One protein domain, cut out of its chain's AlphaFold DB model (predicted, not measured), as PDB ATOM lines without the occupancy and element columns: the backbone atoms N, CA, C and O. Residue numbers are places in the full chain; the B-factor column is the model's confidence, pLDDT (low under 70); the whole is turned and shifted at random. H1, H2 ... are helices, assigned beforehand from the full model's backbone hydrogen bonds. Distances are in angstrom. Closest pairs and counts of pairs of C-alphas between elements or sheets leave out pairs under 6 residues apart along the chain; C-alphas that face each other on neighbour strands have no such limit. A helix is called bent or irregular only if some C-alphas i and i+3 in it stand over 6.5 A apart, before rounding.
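What this domain is: This is residues 16 to 120 of the 134 residues of an uncharacterized protein of Rhizophagus irregularis (UniProt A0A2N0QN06). The longest helix, H1, makes an arm at one end, its residues 16 to 26 sticking out; at the other end H2, H3 and H4 pack round H5. The 105 printed residues, with six named helices, H1 to H6, and no named strand, are all helix, only just loose, close to extended (radius of gyration of the C-alphas 19.4 A), spanning 63 by 38 by 23 A.

Where its parts are: H1, residues 16 to 35, 23.5 A, begins at C-alpha (-37.894, 56.254, -17.967). H2 is residues 45 to 55, H3 58 to 65, H4 69 to 79, H5 96 to 107, 16.5 A, and H6 115 to 119, ending at C-alpha (-41.445, 17.477, -12.408).

How they stand to each other: H1 and H6 touch no helix. The hub H5 touches H2, about perpendicular at 85 degrees, closest C-alphas Tyr 49 and Leu 98, 6.7 A; H3, closest Ile 65 and Leu 104, 5.5 A; and H4, closest Val 76 and Glu 97, 5.8 A. Every O i to N i+4 pair is within hydrogen-bond range in H3, H4 and H5, 13 of 16 in H1, 4 of 7 in H2, 0 of 1 in H6, where 1 of 2 O i to N i+3 pairs is.

The domain as a whole: The printed part has no cut. The H4 to H5 link is long. pLDDT is under 70 at residues 16 to 18, 32 to 40, 42 and 108 to 120.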
ATOM      1  N   GLU A  16     -37.143  56.896 -19.058       59.41
ATOM      2  CA  GLU A  16     -37.894  56.254 -17.967       59.41
ATOM      3  C   GLU A  16     -38.842  55.170 -18.497       59.41
ATOM      4  O   GLU A  16     -38.818  54.050 -17.988       59.41
ATOM      5  N   ASP A  17     -39.559  55.441 -19.591       61.50
ATOM      6  CA  ASP A  17     -40.478  54.486 -20.228       61.50
ATOM      7  C   ASP A  17     -39.752  53.237 -20.764       61.50
ATOM      8  O   ASP A  17     -40.225  52.105 -20.605       61.50
ATOM      9  N   ASP A  18     -38.557  53.419 -21.338       68.19
ATOM     10  CA  ASP A  18     -37.706  52.313 -21.789       68.19
ATOM     11  C   ASP A  18     -37.238  51.438 -20.614       68.19
ATOM     12  O   ASP A  18     -37.176  50.208 -20.716       68.19
ATOM     13  N   ASN A  19     -36.934  52.057 -19.470       79.31
ATOM     14  CA  ASN A  19     -36.505  51.345 -18.272       79.31
ATOM     15  C   ASN A  19     -37.660  50.539 -17.660       79.31
ATOM     16  O   ASN A  19     -37.462  49.384 -17.276       79.31
ATOM     17  N   ASP A  20     -38.870  51.094 -17.647       84.50
ATOM     18  CA  ASP A  20     -40.075  50.412 -17.172       84.50
ATOM     19  C   ASP A  20     -40.451  49.223 -18.059       84.50
ATOM     20  O   ASP A  20     -40.791  48.151 -17.546       84.50
ATOM     21  N   LEU A  21     -40.314  49.348 -19.382       85.19
ATOM     22  CA  LEU A  21     -40.547  48.242 -20.314       85.19
ATOM     23  C   LEU A  21     -39.533  47.105 -20.113       85.19
ATOM     24  O   LEU A  21     -39.906  45.924 -20.106       85.19
ATOM     25  N   VAL A  22     -38.258  47.441 -19.898       86.31
ATOM     26  CA  VAL A  22     -37.208  46.466 -19.569       86.31
ATOM     27  C   VAL A  22     -37.494  45.801 -18.222       86.31
ATOM     28  O   VAL A  22     -37.424  44.572 -18.120       86.31
ATOM     29  N   MET A  23     -37.884  46.570 -17.204       86.69
ATOM     30  CA  MET A  23     -38.256  46.042 -15.891       86.69
ATOM     31  C   MET A  23     -39.479  45.123 -15.969       86.69
ATOM     32  O   MET A  23     -39.490  44.056 -15.351       86.69
ATOM     33  N   LEU A  24     -40.487  45.475 -16.767       86.88
ATOM     34  CA  LEU A  24     -41.677  44.659 -17.011       86.88
ATOM     35  C   LEU A  24     -41.318  43.349 -17.724       86.88
ATOM     36  O   LEU A  24     -41.805  42.280 -17.341       86.88
ATOM     37  N   GLY A  25     -40.439  43.408 -18.726       85.19
ATOM     38  CA  GLY A  25     -39.938  42.240 -19.450       85.19
ATOM     39  C   GLY A  25     -39.153  41.290 -18.543       85.19
ATOM     40  O   GLY A  25     -39.428  40.086 -18.512       85.19
ATOM     41  N   LEU A  26     -38.234  41.828 -17.738       82.50
ATOM     42  CA  LEU A  26     -37.479  41.063 -16.743       82.50
ATOM     43  C   LEU A  26     -38.404  40.468 -15.680       82.50
ATOM     44  O   LEU A  26     -38.307  39.279 -15.389       82.50
ATOM     45  N   THR A  27     -39.349  41.246 -15.155       81.19
ATOM     46  CA  THR A  27     -40.321  40.776 -14.157       81.19
ATOM     47  C   THR A  27     -41.190  39.660 -14.723       81.19
ATOM     48  O   THR A  27     -41.362  38.636 -14.070       81.19
ATOM     49  N   SER A  28     -41.672  39.789 -15.959       80.31
ATOM     50  CA  SER A  28     -42.477  38.760 -16.629       80.31
ATOM     51  C   SER A  28     -41.688  37.469 -16.860       80.31
ATOM     52  O   SER A  28     -42.193  36.370 -16.625       80.31
ATOM     53  N   LEU A  29     -40.418  37.581 -17.253       76.00
ATOM     54  CA  LEU A  29     -39.532  36.437 -17.469       76.00
ATOM     55  C   LEU A  29     -39.122  35.750 -16.156       76.00
ATOM     56  O   LEU A  29     -39.045  34.518 -16.097       76.00
ATOM     57  N   LEU A  30     -38.874  36.531 -15.103       75.50
ATOM     58  CA  LEU A  30     -38.558  36.036 -13.764       75.50
ATOM     59  C   LEU A  30     -39.790  35.456 -13.071       75.50
ATOM     60  O   LEU A  30     -39.654  34.497 -12.319       75.50
ATOM     61  N   ARG A  31     -40.991  35.962 -13.354       70.81
ATOM     62  CA  ARG A  31     -42.256  35.444 -12.824       70.81
ATOM     63  C   ARG A  31     -42.453  33.968 -13.136       70.81
ATOM     64  O   ARG A  31     -42.750  33.203 -12.228       70.81
ATOM     65  N   ILE A  32     -42.151  33.558 -14.365       64.31
ATOM     66  CA  ILE A  32     -42.277  32.165 -14.821       64.31
ATOM     67  C   ILE A  32     -41.276  31.226 -14.118       64.31
ATOM     68  O   ILE A  32     -41.541  30.035 -13.970       64.31
ATOM     69  N   ARG A  33     -40.111  31.733 -13.693       57.59
ATOM     70  CA  ARG A  33     -39.007  30.892 -13.191       57.59
ATOM     71  C   ARG A  33     -38.776  30.974 -11.683       57.59
ATOM     72  O   ARG A  33     -38.360  29.978 -11.094       57.59
ATOM     73  N   TYR A  34     -39.011  32.139 -11.085       63.28
ATOM     74  CA  TYR A  34     -38.532  32.487  -9.747       63.28
ATOM     75  C   TYR A  34     -39.534  33.266  -8.882       63.28
ATOM     76  O   TYR A  34     -39.493  33.082  -7.669       63.28
ATOM     77  N   LEU A  35     -40.400  34.128  -9.447       67.62
ATOM     78  CA  LEU A  35     -41.275  34.991  -8.623       67.62
ATOM     79  C   LEU A  35     -42.646  34.378  -8.313       67.62
ATOM     80  O   LEU A  35     -43.206  34.686  -7.264       67.62
ATOM     81  N   GLU A  36     -43.200  33.509  -9.167       66.12
ATOM     82  CA  GLU A  36     -44.402  32.759  -8.791       66.12
ATOM     83  C   GLU A  36     -44.044  31.602  -7.856       66.12
ATOM     84  O   GLU A  36     -43.248  30.714  -8.177       66.12
ATOM     85  N   GLN A  37     -44.681  31.591  -6.685       63.38
ATOM     86  CA  GLN A  37     -44.656  30.435  -5.805       63.38
ATOM     87  C   GLN A  37     -45.289  29.255  -6.549       63.38
ATOM     88  O   GLN A  37     -46.440  29.329  -6.978       63.38
ATOM     89  N   ARG A  38     -44.537  28.158  -6.716       62.69
ATOM     90  CA  ARG A  38     -45.064  26.947  -7.362       62.69
ATOM     91  C   ARG A  38     -46.331  26.508  -6.622       62.69
ATOM     92  O   ARG A  38     -46.290  26.270  -5.417       62.69
ATOM     93  N   SER A  39     -47.440  26.385  -7.350       64.19
ATOM     94  CA  SER A  39     -48.760  26.041  -6.801       64.19
ATOM     95  C   SER A  39     -48.858  24.602  -6.275       64.19
ATOM     96  O   SER A  39     -49.860  24.232  -5.668       64.19
ATOM     97  N   TYR A  40     -47.819  23.787  -6.474       64.44
ATOM     98  CA  TYR A  40     -47.727  22.415  -5.990       64.44
ATOM     99  C   TYR A  40     -46.315  22.086  -5.492       64.44
ATOM    100  O   TYR A  40     -45.307  22.582  -6.002       64.44
ATOM    101  N   HIS A  41     -46.243  21.217  -4.481       70.06
ATOM    102  CA  HIS A  41     -44.980  20.730  -3.935       70.06
ATOM    103  C   HIS A  41     -44.317  19.759  -4.919       70.06
ATOM    104  O   HIS A  41     -44.758  18.620  -5.087       70.06
ATOM    105  N   VAL A  42     -43.227  20.197  -5.547       69.81
ATOM    106  CA  VAL A  42     -42.408  19.343  -6.411       69.81
ATOM    107  C   VAL A  42     -41.426  18.566  -5.544       69.81
ATOM    108  O   VAL A  42     -40.524  19.153  -4.945       69.81
ATOM    109  N   ALA A  43     -41.589  17.243  -5.480       74.00
ATOM    110  CA  ALA A  43     -40.696  16.380  -4.713       74.00
ATOM    111  C   ALA A  43     -39.247  16.545  -5.189       74.00
ATOM    112  O   ALA A  43     -38.971  16.485  -6.395       74.00
ATOM    113  N   LYS A  44     -38.311  16.743  -4.252       82.38
ATOM    114  CA  LYS A  44     -36.890  16.777  -4.603       82.38
ATOM    115  C   LYS A  44     -36.403  15.374  -4.961       82.38
ATOM    116  O   LYS A  44     -37.036  14.380  -4.619       82.38
ATOM    117  N   SER A  45     -35.258  15.268  -5.633       85.56
ATOM    118  CA  SER A  45     -34.725  13.970  -6.088       85.56
ATOM    119  C   SER A  45     -34.583  12.926  -4.967       85.56
ATOM    120  O   SER A  45     -34.921  11.761  -5.176       85.56
ATOM    121  N   LYS A  46     -34.158  13.349  -3.768       88.88
ATOM    122  CA  LYS A  46     -34.110  12.503  -2.562       88.88
ATOM    123  C   LYS A  46     -35.499  12.016  -2.147       88.88
ATOM    124  O   LYS A  46     -35.677  10.828  -1.907       88.88
ATOM    125  N   ASP A  47     -36.481  12.913  -2.110       87.81
ATOM    126  CA  ASP A  47     -37.853  12.578  -1.715       87.81
ATOM    127  C   ASP A  47     -38.511  11.648  -2.733       87.81
ATOM    128  O   ASP A  47     -39.184  10.684  -2.369       87.81
ATOM    129  N   TRP A  48     -38.270  11.898  -4.020       89.44
ATOM    130  CA  TRP A  48     -38.720  11.020  -5.089       89.44
ATOM    131  C   TRP A  48     -38.151   9.611  -4.918       89.44
ATOM    132  O   TRP A  48     -38.913   8.648  -4.927       89.44
ATOM    133  N   TYR A  49     -36.840   9.478  -4.718       91.69
ATOM    134  CA  TYR A  49     -36.202   8.171  -4.574       91.69
ATOM    135  C   TYR A  49     -36.629   7.433  -3.299       91.69
ATOM    136  O   TYR A  49     -36.870   6.232  -3.353       91.69
ATOM    137  N   ASN A  50     -36.773   8.135  -2.173       91.00
ATOM    138  CA  ASN A  50     -37.089   7.509  -0.887       91.00
ATOM    139  C   ASN A  50     -38.581   7.198  -0.713       91.00
ATOM    140  O   ASN A  50     -38.929   6.193  -0.099       91.00
ATOM    141  N   TYR A  51     -39.474   8.048  -1.230       90.56
ATOM    142  CA  TYR A  51     -40.903   7.979  -0.902       90.56
ATOM    143  C   TYR A  51     -41.818   7.709  -2.092       90.56
ATOM    144  O   TYR A  51     -42.959   7.299  -1.876       90.56
ATOM    145  N   ILE A  52     -41.370   7.959  -3.326       89.00
ATOM    146  CA  ILE A  52     -42.208   7.825  -4.528       89.00
ATOM    147  C   ILE A  52     -41.801   6.590  -5.333       89.00
ATOM    148  O   ILE A  52     -42.645   5.742  -5.607       89.00
ATOM    149  N   LEU A  53     -40.518   6.463  -5.679       89.81
ATOM    150  CA  LEU A  53     -39.987   5.355  -6.471       89.81
ATOM    151  C   LEU A  53     -40.318   3.970  -5.877       89.81
ATOM    152  O   LEU A  53     -40.740   3.112  -6.652       89.81
ATOM    153  N   PRO A  54     -40.226   3.733  -4.550       92.50
ATOM    154  CA  PRO A  54     -40.533   2.425  -3.967       92.50
ATOM    155  C   PRO A  54     -42.026   2.082  -3.989       92.50
ATOM    156  O   PRO A  54     -42.387   0.924  -3.819       92.50
ATOM    157  N   LYS A  55     -42.903   3.077  -4.186       92.62
ATOM    158  CA  LYS A  55     -44.358   2.882  -4.278       92.62
ATOM    159  C   LYS A  55     -44.819   2.525  -5.691       92.62
ATOM    160  O   LYS A  55     -46.006   2.291  -5.900       92.62
ATOM    161  N   TYR A  56     -43.926   2.548  -6.677       90.38
ATOM    162  CA  TYR A  56     -44.279   2.170  -8.038       90.38
ATOM    163  C   TYR A  56     -44.406   0.660  -8.179       90.38
ATOM    164  O   TYR A  56     -43.559  -0.093  -7.716       90.38
ATOM    165  N   GLU A  57     -45.429   0.238  -8.920       93.12
ATOM    166  CA  GLU A  57     -45.514  -1.128  -9.429       93.12
ATOM    167  C   GLU A  57     -44.302  -1.455 -10.312       93.12
ATOM    168  O   GLU A  57     -43.780  -0.586 -11.023       93.12
ATOM    169  N   ASP A  58     -43.912  -2.730 -10.355       92.94
ATOM    170  CA  ASP A  58     -42.755  -3.214 -11.119       92.94
ATOM    171  C   ASP A  58     -42.765  -2.766 -12.584       92.94
ATOM    172  O   ASP A  58     -41.724  -2.421 -13.150       92.94
ATOM    173  N   CYS A  59     -43.947  -2.720 -13.212       91.31
ATOM    174  CA  CYS A  59     -44.088  -2.281 -14.596       91.31
ATOM    175  C   CYS A  59     -43.708  -0.799 -14.774       91.31
ATOM    176  O   CYS A  59     -43.064  -0.430 -15.761       91.31
ATOM    177  N   ARG A  60     -44.063   0.051 -13.804       89.31
ATOM    178  CA  ARG A  60     -43.787   1.490 -13.804       89.31
ATOM    179  C   ARG A  60     -42.348   1.767 -13.391       89.31
ATOM    180  O   ARG A  60     -41.688   2.565 -14.055       89.31
ATOM    181  N   PHE A  61     -41.835   1.051 -12.389       92.00
ATOM    182  CA  PHE A  61     -40.416   1.073 -12.032       92.00
ATOM    183  C   PHE A  61     -39.552   0.742 -13.253       92.00
ATOM    184  O   PHE A  61     -38.678   1.525 -13.624       92.00
ATOM    185  N   LYS A  62     -39.855  -0.363 -13.948       92.25
ATOM    186  CA  LYS A  62     -39.108  -0.799 -15.133       92.25
ATOM    187  C   LYS A  62     -39.159   0.212 -16.272       92.25
ATOM    188  O   LYS A  62     -38.168   0.352 -16.976       92.25
ATOM    189  N   LYS A  63     -40.266   0.934 -16.461       89.69
ATOM    190  CA  LYS A  63     -40.348   2.008 -17.468       89.69
ATOM    191  C   LYS A  63     -39.458   3.199 -17.108       89.69
ATOM    192  O   LYS A  63     -38.743   3.696 -17.970       89.69
ATOM    193  N   ILE A  64     -39.483   3.631 -15.847       88.69
ATOM    194  CA  ILE A  64     -38.768   4.830 -15.386       88.69
ATOM    195  C   ILE A  64     -37.262   4.579 -15.249       88.69
ATOM    196  O   ILE A  64     -36.458   5.389 -15.695       88.69
ATOM    197  N   ILE A  65     -36.879   3.448 -14.654       91.56
ATOM    198  CA  ILE A  65     -35.484   3.063 -14.390       91.56
ATOM    199  C   ILE A  65     -34.885   2.247 -15.551       91.56
ATOM    200  O   ILE A  65     -33.678   2.031 -15.603       91.56
ATOM    201  N   ARG A  66     -35.711   1.816 -16.518       90.75
ATOM    202  CA  ARG A  66     -35.339   1.006 -17.700       90.75
ATOM    203  C   ARG A  66     -34.836  -0.409 -17.400       90.75
ATOM    204  O   ARG A  66     -34.402  -1.120 -18.301       90.75
ATOM    205  N   MET A  67     -34.942  -0.855 -16.154       93.62
ATOM    206  CA  MET A  67     -34.617  -2.213 -15.721       93.62
ATOM    207  C   MET A  67     -35.466  -2.605 -14.511       93.62
ATOM    208  O   MET A  67     -36.100  -1.759 -13.887       93.62
ATOM    209  N   ASN A  68     -35.508  -3.897 -14.190       94.25
ATOM    210  CA  ASN A  68     -36.175  -4.357 -12.973       94.25
ATOM    211  C   ASN A  68     -35.369  -3.968 -11.715       94.25
ATOM    212  O   ASN A  68     -34.172  -3.681 -11.790       94.25
ATOM    213  N   SER A  69     -36.035  -3.978 -10.557       93.75
ATOM    214  CA  SER A  69     -35.424  -3.608  -9.272       93.75
ATOM    215  C   SER A  69     -34.211  -4.485  -8.923       93.75
ATOM    216  O   SER A  69     -33.183  -3.984  -8.475       93.75
ATOM    217  N   ILE A  70     -34.269  -5.784  -9.236       95.50
ATOM    218  CA  ILE A  70     -33.176  -6.730  -8.960       95.50
ATOM    219  C   ILE A  70     -31.895  -6.345  -9.714       95.50
ATOM    220  O   ILE A  70     -30.819  -6.298  -9.123       95.50
ATOM    221  N   ASN A  71     -31.987  -6.055 -11.013       96.12
ATOM    222  CA  ASN A  71     -30.825  -5.659 -11.808       96.12
ATOM    223  C   ASN A  71     -30.305  -4.285 -11.390       96.12
ATOM    224  O   ASN A  71     -29.093  -4.092 -11.354       96.12
ATOM    225  N   PHE A  72     -31.200  -3.367 -11.016       95.69
ATOM    226  CA  PHE A  72     -30.809  -2.077 -10.458       95.69
ATOM    227  C   PHE A  72     -29.936  -2.256  -9.206       95.69
ATOM    228  O   PHE A  72     -28.826  -1.732  -9.158       95.69
ATOM    229  N   GLN A  73     -30.373  -3.079  -8.247       95.50
ATOM    230  CA  GLN A  73     -29.603  -3.367  -7.030       95.50
ATOM    231  C   GLN A  73     -28.275  -4.079  -7.317       95.50
ATOM    232  O   GLN A  73     -27.257  -3.769  -6.700       95.50
ATOM    233  N   LYS A  74     -28.239  -4.988  -8.302       96.25
ATOM    234  CA  LYS A  74     -26.979  -5.611  -8.741       96.25
ATOM    235  C   LYS A  74     -25.979  -4.569  -9.238       96.25
ATOM    236  O   LYS A  74     -24.826  -4.598  -8.821       96.25
ATOM    237  N   ILE A  75     -26.405  -3.627 -10.081       95.62
ATOM    238  CA  ILE A  75     -25.517  -2.562 -10.572       95.62
ATOM    239  C   ILE A  75     -25.048  -1.673  -9.419       95.62
ATOM    240  O   ILE A  75     -23.855  -1.406  -9.322       95.62
ATOM    241  N   VAL A  76     -25.944  -1.274  -8.513       95.88
ATOM    242  CA  VAL A  76     -25.570  -0.531  -7.297       95.88
ATOM    243  C   VAL A  76     -24.461  -1.255  -6.534       95.88
ATOM    244  O   VAL A  76     -23.448  -0.641  -6.216       95.88
ATOM    245  N   SER A  77     -24.613  -2.559  -6.292       95.38
ATOM    246  CA  SER A  77     -23.629  -3.344  -5.535       95.38
ATOM    247  C   SER A  77     -22.250  -3.409  -6.205       95.38
ATOM    248  O   SER A  77     -21.234  -3.487  -5.517       95.38
ATOM    249  N   LEU A  78     -22.199  -3.325  -7.539       94.75
ATOM    250  CA  LEU A  78     -20.948  -3.259  -8.299       94.75
ATOM    251  C   LEU A  78     -20.318  -1.862  -8.257       94.75
ATOM    252  O   LEU A  78     -19.098  -1.740  -8.253       94.75
ATOM    253  N   LEU A  79     -21.136  -0.808  -8.243       94.06
ATOM    254  CA  LEU A  79     -20.658   0.574  -8.254       94.06
ATOM    255  C   LEU A  79     -20.228   1.057  -6.867       94.06
ATOM    256  O   LEU A  79     -19.259   1.803  -6.766       94.06
ATOM    257  N   ILE A  80     -20.907   0.630  -5.798       93.19
ATOM    258  CA  ILE A  80     -20.646   1.118  -4.434       93.19
ATOM    259  C   ILE A  80     -19.238   0.771  -3.933       93.19
ATOM    260  O   ILE A  80     -18.662   1.487  -3.117       93.19
ATOM    261  N   THR A  81     -18.657  -0.313  -4.447       90.31
ATOM    262  CA  THR A  81     -17.297  -0.748  -4.109       90.31
ATOM    263  C   THR A  81     -16.225  -0.006  -4.905       90.31
ATOM    264  O   THR A  81     -15.050  -0.071  -4.549       90.31
ATOM    265  N   HIS A  82     -16.601   0.714  -5.965       92.25
ATOM    266  CA  HIS A  82     -15.648   1.351  -6.857       92.25
ATOM    267  C   HIS A  82     -15.136   2.681  -6.268       92.25
ATOM    268  O   HIS A  82     -15.939   3.540  -5.889       92.25
ATOM    269  N   PRO A  83     -13.810   2.923  -6.256       89.44
ATOM    270  CA  PRO A  83     -13.208   4.079  -5.584       89.44
ATOM    271  C   PRO A  83     -13.669   5.434  -6.138       89.44
ATOM    272  O   PRO A  83     -13.696   6.414  -5.409       89.44
ATOM    273  N   ILE A  84     -14.094   5.506  -7.405       89.62
ATOM    274  CA  ILE A  84     -14.615   6.752  -8.006       89.62
ATOM    275  C   ILE A  84     -15.872   7.298  -7.305       89.62
ATOM    276  O   ILE A  84     -16.165   8.486  -7.405       89.62
ATOM    277  N   PHE A  85     -16.621   6.436  -6.611       88.62
ATOM    278  CA  PHE A  85     -17.801   6.819  -5.835       88.62
ATOM    279  C   PHE A  85     -17.495   6.986  -4.341       88.62
ATOM    280  O   PHE A  85     -18.403   7.240  -3.550       88.62
ATOM    281  N   GLN A  86     -16.228   6.846  -3.951       84.38
ATOM    282  CA  GLN A  86     -15.748   7.086  -2.599       84.38
ATOM    283  C   GLN A  86     -15.100   8.469  -2.565       84.38
ATOM    284  O   GLN A  86     -13.958   8.669  -2.974       84.38
ATOM    285  N   ASN A  87     -15.865   9.455  -2.107       81.56
ATOM    286  CA  ASN A  87     -15.357  10.803  -1.924       81.56
ATOM    287  C   ASN A  87     -14.693  10.941  -0.543       81.56
ATOM    288  O   ASN A  87     -15.372  10.852   0.477       81.56
ATOM    289  N   ASN A  88     -13.386  11.220  -0.524       75.62
ATOM    290  CA  ASN A  88     -12.604  11.463   0.698       75.62
ATOM    291  C   ASN A  88     -12.610  12.939   1.153       75.62
ATOM    292  O   ASN A  88     -11.797  13.329   1.988       75.62
ATOM    293  N   SER A  89     -13.463  13.791   0.576       80.75
ATOM    294  CA  SER A  89     -13.556  15.208   0.951       80.75
ATOM    295  C   SER A  89     -14.602  15.474   2.038       80.75
ATOM    296  O   SER A  89     -15.477  14.655   2.310       80.75
ATOM    297  N   ASN A  90     -14.556  16.677   2.619       78.50
ATOM    298  CA  ASN A  90     -15.500  17.132   3.650       78.50
ATOM    299  C   ASN A  90     -16.935  17.361   3.134       78.50
ATOM    300  O   ASN A  90     -17.828  17.690   3.914       78.50
ATOM    301  N   HIS A  91     -17.176  17.213   1.829       79.06
ATOM    302  CA  HIS A  91     -18.502  17.343   1.241       79.06
ATOM    303  C   HIS A  91     -19.097  15.963   0.986       79.06
ATOM    304  O   HIS A  91     -18.594  15.200   0.166       79.06
ATOM    305  N   LEU A  92     -20.205  15.653   1.659       79.62
ATOM    306  CA  LEU A  92     -20.881  14.372   1.488       79.62
ATOM    307  C   LEU A  92     -21.395  14.223   0.052       79.62
ATOM    308  O   LEU A  92     -22.258  14.978  -0.403       79.62
ATOM    309  N   GLN A  93     -20.877  13.220  -0.651       85.44
ATOM    310  CA  GLN A  93     -21.418  12.807  -1.936       85.44
ATOM    311  C   GLN A  93     -22.786  12.138  -1.716       85.44
ATOM    312  O   GLN A  93     -23.025  11.461  -0.717       85.44
ATOM    313  N   VAL A  94     -23.715  12.352  -2.647       86.50
ATOM    314  CA  VAL A  94     -25.015  11.664  -2.654       86.50
ATOM    315  C   VAL A  94     -24.807  10.151  -2.805       86.50
ATOM    316  O   VAL A  94     -23.855   9.741  -3.458       86.50
ATOM    317  N   SER A  95     -25.688   9.312  -2.252       91.75
ATOM    318  CA  SER A  95     -25.538   7.854  -2.362       91.75
ATOM    319  C   SER A  95     -25.516   7.374  -3.823       91.75
ATOM    320  O   SER A  95     -26.134   7.982  -4.707       91.75
ATOM    321  N   VAL A  96     -24.790   6.284  -4.086       93.50
ATOM    322  CA  VAL A  96     -24.591   5.737  -5.440       93.50
ATOM    323  C   VAL A  96     -25.919   5.320  -6.071       93.50
ATOM    324  O   VAL A  96     -26.152   5.562  -7.255       93.50
ATOM    325  N   GLU A  97     -26.828   4.774  -5.267       94.88
ATOM    326  CA  GLU A  97     -28.177   4.391  -5.674       94.88
ATOM    327  C   GLU A  97     -28.943   5.581  -6.231       94.88
ATOM    328  O   GLU A  97     -29.542   5.501  -7.304       94.88
ATOM    329  N   LEU A  98     -28.909   6.701  -5.505       93.12
ATOM    330  CA  LEU A  98     -29.640   7.892  -5.891       93.12
ATOM    331  C   LEU A  98     -29.041   8.502  -7.161       93.12
ATOM    332  O   LEU A  98     -29.785   8.860  -8.074       93.12
ATOM    333  N   GLN A  99     -27.712   8.569  -7.264       92.56
ATOM    334  CA  GLN A  99     -27.042   9.022  -8.487       92.56
ATOM    335  C   GLN A  99     -27.439   8.171  -9.698       92.56
ATOM    336  O   GLN A  99     -27.818   8.717 -10.737       92.56
ATOM    337  N   LEU A 100     -27.413   6.842  -9.554       94.06
ATOM    338  CA  LEU A 100     -27.759   5.907 -10.621       94.06
ATOM    339  C   LEU A 100     -29.238   6.003 -11.014       94.06
ATOM    340  O   LEU A 100     -29.549   6.090 -12.202       94.06
ATOM    341  N   ALA A 101     -30.154   6.012 -10.042       93.06
ATOM    342  CA  ALA A 101     -31.593   6.099 -10.295       93.06
ATOM    343  C   ALA A 101     -31.941   7.356 -11.094       93.06
ATOM    344  O   ALA A 101     -32.731   7.323 -12.041       93.06
ATOM    345  N   ILE A 102     -31.308   8.466 -10.732       90.56
ATOM    346  CA  ILE A 102     -31.499   9.731 -11.412       90.56
ATOM    347  C   ILE A 102     -30.882   9.720 -12.818       90.56
ATOM    348  O   ILE A 102     -31.521  10.178 -13.768       90.56
ATOM    349  N   PHE A 103     -29.659   9.207 -12.962       90.94
ATOM    350  CA  PHE A 103     -28.996   9.078 -14.258       90.94
ATOM    351  C   PHE A 103     -29.851   8.267 -15.241       90.94
ATOM    352  O   PHE A 103     -30.136   8.737 -16.343       90.94
ATOM    353  N   LEU A 104     -30.340   7.100 -14.815       91.56
ATOM    354  CA  LEU A 104     -31.180   6.220 -15.628       91.56
ATOM    355  C   LEU A 104     -32.505   6.880 -16.022       91.56
ATOM    356  O   LEU A 104     -32.908   6.800 -17.184       91.56
ATOM    357  N   ARG A 105     -33.147   7.595 -15.089       87.44
ATOM    358  CA  ARG A 105     -34.360   8.370 -15.381       87.44
ATOM    359  C   ARG A 105     -34.100   9.490 -16.397       87.44
ATOM    360  O   ARG A 105     -34.977   9.778 -17.205       87.44
ATOM    361  N   ARG A 106     -32.917  10.114 -16.376       81.75
ATOM    362  CA  ARG A 106     -32.549  11.222 -17.275       81.75
ATOM    363  C   ARG A 106     -32.253  10.772 -18.695       81.75
ATOM    364  O   ARG A 106     -32.891  11.266 -19.613       81.75
ATOM    365  N   ILE A 107     -31.365   9.792 -18.881       81.75
ATOM    366  CA  ILE A 107     -31.147   9.191 -20.216       81.75
ATOM    367  C   ILE A 107     -32.441   8.544 -20.753       81.75
ATOM    368  O   ILE A 107     -32.585   8.290 -21.950       81.75
ATOM    369  N   GLY A 108     -33.344   8.262 -19.804       68.94
ATOM    370  CA  GLY A 108     -34.748   7.876 -19.839       68.94
ATOM    371  C   GLY A 108     -35.684   8.679 -20.725       68.94
ATOM    372  O   GLY A 108     -36.501   8.086 -21.439       68.94
ATOM    373  N   SER A 109     -35.594   9.999 -20.631       66.38
ATOM    374  CA  SER A 109     -36.661  10.878 -21.087       66.38
ATOM    375  C   SER A 109     -36.370  11.463 -22.465       66.38
ATOM    376  O   SER A 109     -35.223  11.727 -22.815       66.38
ATOM    377  N   LYS A 110     -37.434  11.640 -23.256       62.75
ATOM    378  CA  LYS A 110     -37.411  12.474 -24.468       62.75
ATOM    379  C   LYS A 110     -37.598  13.955 -24.136       62.75
ATOM    380  O   LYS A 110     -37.451  14.787 -25.025       62.75
ATOM    381  N   GLU A 111     -37.980  14.273 -22.900       55.59
ATOM    382  CA  GLU A 111     -38.093  15.651 -22.439       55.59
ATOM    383  C   GLU A 111     -36.700  16.270 -22.375       55.59
ATOM    384  O   GLU A 111     -35.760  15.663 -21.855       55.59
ATOM    385  N   ASP A 112     -36.584  17.484 -22.913       53.78
ATOM    386  CA  ASP A 112     -35.375  18.291 -22.815       53.78
ATOM    387  C   ASP A 112     -34.952  18.429 -21.344       53.78
ATOM    388  O   ASP A 112     -35.784  18.329 -20.435       53.78
ATOM    389  N   ILE A 113     -33.663  18.677 -21.102       53.78
ATOM    390  CA  ILE A 113     -33.036  18.740 -19.774       53.78
ATOM    391  C   ILE A 113     -33.914  19.539 -18.798       53.78
ATOM    392  O   ILE A 113     -34.094  19.104 -17.663       53.78
ATOM    393  N   PHE A 114     -34.540  20.620 -19.280       51.75
ATOM    394  CA  PHE A 114     -35.449  21.527 -18.574       51.75
ATOM    395  C   PHE A 114     -36.811  20.943 -18.148       51.75
ATOM    396  O   PHE A 114     -37.313  21.333 -17.095       51.75
ATOM    397  N   GLY A 115     -37.407  19.999 -18.883       54.06
ATOM    398  CA  GLY A 115     -38.722  19.420 -18.554       54.06
ATOM    399  C   GLY A 115     -38.713  18.650 -17.230       54.06
ATOM    400  O   GLY A 115     -39.603  18.797 -16.391       54.06
ATOM    401  N   LEU A 116     -37.615  17.942 -16.963       52.50
ATOM    402  CA  LEU A 116     -37.396  17.223 -15.707       52.50
ATOM    403  C   LEU A 116     -37.209  18.143 -14.482       52.50
ATOM    404  O   LEU A 116     -37.428  17.680 -13.363       52.50
ATOM    405  N   TYR A 117     -36.839  19.424 -14.652       54.69
ATOM    406  CA  TYR A 117     -36.724  20.393 -13.537       54.69
ATOM    407  C   TYR A 117     -38.083  20.858 -13.001       54.69
ATOM    408  O   TYR A 117     -38.178  21.336 -11.862       54.69
ATOM    409  N   TYR A 118     -39.127  20.757 -13.824       53.41
ATOM    410  CA  TYR A 118     -40.487  21.080 -13.411       53.41
ATOM    411  C   TYR A 118     -41.121  19.916 -12.643       53.41
ATOM    412  O   TYR A 118     -41.752  20.155 -11.617       53.41
ATOM    413  N   GLU A 119     -40.880  18.668 -13.063       53.59
ATOM    414  CA  GLU A 119     -41.445  17.477 -12.408       53.59
ATOM    415  C   GLU A 119     -40.696  17.006 -11.155       53.59
ATOM    416  O   GLU A 119     -41.296  16.398 -10.266       53.59
ATOM    417  N   ILE A 120     -39.384  17.237 -11.076       53.94
ATOM    418  CA  ILE A 120     -38.569  16.895  -9.907       53.94
ATOM    419  C   ILE A 120     -37.778  18.129  -9.516       53.94
ATOM    420  O   ILE A 120     -37.016  18.676 -10.315       53.94
TER     421      ILE A 120